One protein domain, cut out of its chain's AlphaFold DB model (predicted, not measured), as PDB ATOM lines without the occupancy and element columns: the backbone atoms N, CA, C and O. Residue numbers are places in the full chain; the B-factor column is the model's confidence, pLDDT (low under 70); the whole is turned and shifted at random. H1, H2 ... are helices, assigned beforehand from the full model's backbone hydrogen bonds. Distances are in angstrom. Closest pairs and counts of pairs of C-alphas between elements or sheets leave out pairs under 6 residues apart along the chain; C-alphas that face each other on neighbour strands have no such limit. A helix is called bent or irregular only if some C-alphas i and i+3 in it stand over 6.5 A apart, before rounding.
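Overview. This is residues 30 to 71 of the 429 residues of an uncharacterized protein of Burkholderiales bacterium (UniProt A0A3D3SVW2). The model is an open U of helices: a long helix, H1, makes one arm, a second long helix, H3, runs back as the other arm, and the short H2 makes the turn at the closed end. An empty gap lies between H1 and H3, which are apart. The printed part has 42 residues with three named helices, in the order H1, H2, H3, and no named strand, and its class is all helix. The whole is only just loose, close to compact, with a radius of gyration of the C-alphas of 11.3 A, and only just flat, spanning 32 by 21 by 7 A.

Arrangement. H1, residues 30 to 48, is the longest helix and touches no helix. H2, residues 50 to 53, is close to H1 but not clearly touching, the closest C-alphas being those of Ala 46 and Phe 53, 5.9 A apart. H3, residues 56 to 71, is close to H2 but not clearly touching, the closest C-alphas being those of Phe 53 and Ile 59, 7.1 A apart. H1 and H3 are apart. In H3 every O i to N i+4 pair is within hydrogen-bond range, in H1 13 of 15 are, and H2 is too short for such a pair.

Along the chain. H1 measures 27.8 A from C-alpha 30 at (182.808, 151.795, 143.297) to C-alpha 48 at (164.158, 140.176, 160.301). It is neither bent nor irregular, but only just: C-alphas 34 and 37 are 6.1 A apart. H2 has four residues. H3 measures 22.5 A and ends with C-alpha 71 at (192.418, 148.710, 157.200).

Size, cuts and confidence. The two C-alphas farthest apart, those of Leu 30 and Lys 51, are 32.5 A apart. The printed part has no cut, and both links are tight. Mean pLDDT of the printed part is 71.1; residues 30 to 34, 48, 52 to 54, 56 to 58 and 71 are under 70.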
ATOM      1  N   LEU A  30     182.917 153.255 143.305       58.44
ATOM      2  CA  LEU A  30     182.808 151.795 143.297       58.44
ATOM      3  C   LEU A  30     182.573 151.229 144.707       58.44
ATOM      4  O   LEU A  30     181.712 150.367 144.885       58.44
ATOM      5  N   VAL A  31     183.269 151.779 145.711       60.47
ATOM      6  CA  VAL A  31     183.033 151.473 147.129       60.47
ATOM      7  C   VAL A  31     181.611 151.864 147.524       60.47
ATOM      8  O   VAL A  31     180.888 151.023 148.039       60.47
ATOM      9  N   PHE A  32     181.142 153.074 147.208       59.09
ATOM     10  CA  PHE A  32     179.769 153.466 147.551       59.09
ATOM     11  C   PHE A  32     178.706 152.609 146.854       59.09
ATOM     12  O   PHE A  32     177.735 152.217 147.491       59.09
ATOM     13  N   THR A  33     178.889 152.250 145.580       68.56
ATOM     14  CA  THR A  33     177.898 151.434 144.859       68.56
ATOM     15  C   THR A  33     177.819 149.981 145.322       68.56
ATOM     16  O   THR A  33     176.764 149.378 145.162       68.56
ATOM     17  N   LEU A  34     178.892 149.404 145.875       67.31
ATOM     18  CA  LEU A  34     178.890 148.006 146.329       67.31
ATOM     19  C   LEU A  34     178.651 147.868 147.835       67.31
ATOM     20  O   LEU A  34     177.934 146.967 148.262       67.31
ATOM     21  N   LEU A  35     179.219 148.762 148.644       73.81
ATOM     22  CA  LEU A  35     179.175 148.667 150.105       73.81
ATOM     23  C   LEU A  35     177.829 149.155 150.663       73.81
ATOM     24  O   LEU A  35     177.337 148.596 151.638       73.81
ATOM     25  N   PHE A  36     177.191 150.133 150.011       73.19
ATOM     26  CA  PHE A  36     175.898 150.678 150.432       73.19
ATOM     27  C   PHE A  36     174.726 149.679 150.325       73.19
ATOM     28  O   PHE A  36     174.036 149.490 151.327       73.19
ATOM     29  N   PRO A  37     174.496 148.972 149.196       70.44
ATOM     30  CA  PRO A  37     173.431 147.968 149.136       70.44
ATOM     31  C   PRO A  37     173.721 146.752 150.024       70.44
ATOM     32  O   PRO A  37     172.785 146.155 150.551       70.44
ATOM     33  N   LEU A  38     174.997 146.410 150.243       76.12
ATOM     34  CA  LEU A  38     175.387 145.324 151.143       76.12
ATOM     35  C   LEU A  38     175.083 145.681 152.605       76.12
ATOM     36  O   LEU A  38     174.508 144.865 153.319       76.12
ATOM     37  N   LEU A  39     175.381 146.916 153.027       79.56
ATOM     38  CA  LEU A  39     175.020 147.430 154.351       79.56
ATOM     39  C   LEU A  39     173.504 147.474 154.559       79.56
ATOM     40  O   LEU A  39     173.028 147.031 155.600       79.56
ATOM     41  N   ILE A  40     172.739 147.950 153.571       76.75
ATOM     42  CA  ILE A  40     171.270 147.970 153.651       76.75
ATOM     43  C   ILE A  40     170.715 146.547 153.738       76.75
ATOM     44  O   ILE A  40     169.880 146.272 154.597       76.75
ATOM     45  N   GLY A  41     171.203 145.627 152.901       76.50
ATOM     46  CA  GLY A  41     170.795 144.223 152.939       76.50
ATOM     47  C   GLY A  41     171.086 143.575 154.292       76.50
ATOM     48  O   GLY A  41     170.239 142.867 154.834       76.50
ATOM     49  N   LEU A  42     172.241 143.885 154.882       77.25
ATOM     50  CA  LEU A  42     172.615 143.398 156.205       77.25
ATOM     51  C   LEU A  42     171.746 144.005 157.318       77.25
ATOM     52  O   LEU A  42     171.368 143.297 158.249       77.25
ATOM     53  N   MET A  43     171.364 145.279 157.197       75.75
ATOM     54  CA  MET A  43     170.470 145.949 158.145       75.75
ATOM     55  C   MET A  43     169.047 145.369 158.106       75.75
ATOM     56  O   MET A  43     168.442 145.147 159.153       75.75
ATOM     57  N   VAL A  44     168.524 145.066 156.912       74.50
ATOM     58  CA  VAL A  44     167.211 144.418 156.740       74.50
ATOM     59  C   VAL A  44     167.226 142.999 157.314       74.50
ATOM     60  O   VAL A  44     166.286 142.601 158.002       74.50
ATOM     61  N   LEU A  45     168.313 142.250 157.100       71.31
ATOM     62  CA  LEU A  45     168.465 140.899 157.644       71.31
ATOM     63  C   LEU A  45     168.563 140.906 159.180       71.31
ATOM     64  O   LEU A  45     167.964 140.053 159.836       71.31
ATOM     65  N   ALA A  46     169.250 141.903 159.750       71.25
ATOM     66  CA  ALA A  46     169.321 142.120 161.193       71.25
ATOM     67  C   ALA A  46     167.948 142.430 161.805       71.25
ATOM     68  O   ALA A  46     167.635 141.948 162.894       71.25
ATOM     69  N   PHE A  47     167.102 143.171 161.082       73.75
ATOM     70  CA  PHE A  47     165.741 143.481 161.520       73.75
ATOM     71  C   PHE A  47     164.804 142.264 161.447       73.75
ATOM     72  O   PHE A  47     163.959 142.088 162.320       73.75
ATOM     73  N   MET A  48     164.967 141.396 160.440       68.44
ATOM     74  CA  MET A  48     164.158 140.176 160.301       68.44
ATOM     75  C   MET A  48     164.539 139.070 161.298       68.44
ATOM     76  O   MET A  48     163.669 138.296 161.698       68.44
ATOM     77  N   PHE A  49     165.807 138.982 161.719       72.94
ATOM     78  CA  PHE A  49     166.299 137.901 162.588       72.94
ATOM     79  C   PHE A  49     167.102 138.417 163.798       72.94
ATOM     80  O   PHE A  49     168.277 138.069 163.964       72.94
ATOM     81  N   PRO A  50     166.480 139.189 164.710       70.75
ATOM     82  CA  PRO A  50     167.190 139.855 165.807       70.75
ATOM     83  C   PRO A  50     167.884 138.872 166.760       70.75
ATOM     84  O   PRO A  50     168.971 139.145 167.260       70.75
ATOM     85  N   LYS A  51     167.307 137.680 166.970       70.75
ATOM     86  CA  LYS A  51     167.880 136.655 167.862       70.75
ATOM     87  C   LYS A  51     169.167 136.021 167.323       70.75
ATOM     88  O   LYS A  51     169.988 135.579 168.114       70.75
ATOM     89  N   VAL A  52     169.344 135.978 166.002       69.38
ATOM     90  CA  VAL A  52     170.557 135.433 165.368       69.38
ATOM     91  C   VAL A  52     171.668 136.486 165.368       69.38
ATOM     92  O   VAL A  52     172.828 136.164 165.610       69.38
ATOM     93  N   PHE A  53     171.308 137.759 165.186       62.69
ATOM     94  CA  PHE A  53     172.256 138.878 165.153       62.69
ATOM     95  C   PHE A  53     172.792 139.309 166.526       62.69
ATOM     96  O   PHE A  53     173.855 139.919 166.581       62.69
ATOM     97  N   LEU A  54     172.116 138.958 167.626       68.69
ATOM     98  CA  LEU A  54     172.658 139.124 168.983       68.69
ATOM     99  C   LEU A  54     173.621 138.001 169.406       68.69
ATOM    100  O   LEU A  54     174.148 138.043 170.518       68.69
ATOM    101  N   SER A  55     173.859 136.997 168.557       76.44
ATOM    102  CA  SER A  55     174.862 135.978 168.868       76.44
ATOM    103  C   SER A  55     176.267 136.589 168.864       76.44
ATOM    104  O   SER A  55     176.609 137.430 168.025       76.44
ATOM    105  N   MET A  56     177.088 136.168 169.828       62.22
ATOM    106  CA  MET A  56     178.432 136.712 170.049       62.22
ATOM    107  C   MET A  56     179.325 136.577 168.802       62.22
ATOM    108  O   MET A  56     180.145 137.452 168.522       62.22
ATOM    109  N   ASP A  57     179.088 135.540 167.998       68.44
ATOM    110  CA  ASP A  57     179.843 135.238 166.781       68.44
ATOM    111  C   ASP A  57     179.523 136.196 165.621       68.44
ATOM    112  O   ASP A  57     180.418 136.591 164.871       68.44
ATOM    113  N   VAL A  58     178.266 136.642 165.488       65.62
ATOM    114  CA  VAL A  58     177.866 137.590 164.430       65.62
ATOM    115  C   VAL A  58     178.385 138.994 164.733       65.62
ATOM    116  O   VAL A  58     178.837 139.699 163.827       65.62
ATOM    117  N   ILE A  59     178.404 139.385 166.009       71.88
ATOM    118  CA  ILE A  59     179.008 140.646 166.450       71.88
ATOM    119  C   ILE A  59     180.520 140.625 166.183       71.88
ATOM    120  O   ILE A  59     181.050 141.573 165.602       71.88
ATOM    121  N   ALA A  60     181.209 139.529 166.516       70.38
ATOM    122  CA  ALA A  60     182.634 139.372 166.227       70.38
ATOM    123  C   ALA A  60     182.933 139.443 164.716       70.38
ATOM    124  O   ALA A  60     183.884 140.112 164.300       70.38
ATOM    125  N   PHE A  61     182.088 138.834 163.880       71.44
ATOM    126  CA  PHE A  61     182.208 138.909 162.423       71.44
ATOM    127  C   PHE A  61     181.997 140.335 161.886       71.44
ATOM    128  O   PHE A  61     182.759 140.798 161.036       71.44
ATOM    129  N   MET A  62     181.017 141.072 162.416       72.88
ATOM    130  CA  MET A  62     180.792 142.482 162.071       72.88
ATOM    131  C   MET A  62     181.984 143.370 162.438       72.88
ATOM    132  O   MET A  62     182.403 144.197 161.624       72.88
ATOM    133  N   PHE A  63     182.593 143.155 163.605       74.94
ATOM    134  CA  PHE A  63     183.827 143.842 163.994       74.94
ATOM    135  C   PHE A  63     185.015 143.466 163.096       74.94
ATOM    136  O   PHE A  63     185.793 144.340 162.707       74.94
ATOM    137  N   MET A  64     185.143 142.198 162.697       81.00
ATOM    138  CA  MET A  64     186.185 141.757 161.762       81.00
ATOM    139  C   MET A  64     186.025 142.431 160.387       81.00
ATOM    140  O   MET A  64     186.984 142.965 159.837       81.00
ATOM    141  N   MET A  65     184.809 142.492 159.845       73.38
ATOM    142  CA  MET A  65     184.562 143.140 158.552       73.38
ATOM    143  C   MET A  65     184.759 144.661 158.621       73.38
ATOM    144  O   MET A  65     185.345 145.249 157.707       73.38
ATOM    145  N   ALA A  66     184.349 145.307 159.717       74.88
ATOM    146  CA  ALA A  66     184.585 146.732 159.939       74.88
ATOM    147  C   ALA A  66     186.086 147.053 160.036       74.88
ATOM    148  O   ALA A  66     186.560 147.989 159.392       74.88
ATOM    149  N   THR A  67     186.859 146.241 160.763       72.44
ATOM    150  CA  THR A  67     188.315 146.424 160.895       72.44
ATOM    151  C   THR A  67     189.055 146.186 159.579       72.44
ATOM    152  O   THR A  67     189.932 146.977 159.243       72.44
ATOM    153  N   ILE A  68     188.659 145.190 158.775       72.06
ATOM    154  CA  ILE A  68     189.204 144.975 157.422       72.06
ATOM    155  C   ILE A  68     188.889 146.170 156.513       72.06
ATOM    156  O   ILE A  68     189.764 146.651 155.795       72.06
ATOM    157  N   THR A  69     187.664 146.693 156.565       70.56
ATOM    158  CA  THR A  69     187.258 147.836 155.731       70.56
ATOM    159  C   THR A  69     188.045 149.093 156.102       70.56
ATOM    160  O   THR A  69     188.562 149.785 155.225       70.56
ATOM    161  N   ILE A  70     188.222 149.352 157.400       73.75
ATOM    162  CA  ILE A  70     189.052 150.451 157.906       73.75
ATOM    163  C   ILE A  70     190.519 150.245 157.502       73.75
ATOM    164  O   ILE A  70     191.154 151.182 157.022       73.75
ATOM    165  N   ALA A  71     191.052 149.026 157.609       66.88
ATOM    166  CA  ALA A  71     192.418 148.710 157.200       66.88
ATOM    167  C   ALA A  71     192.646 148.934 155.696       66.88
ATOM    168  O   ALA A  71     193.677 149.479 155.316       66.88
TER     169      ALA A  71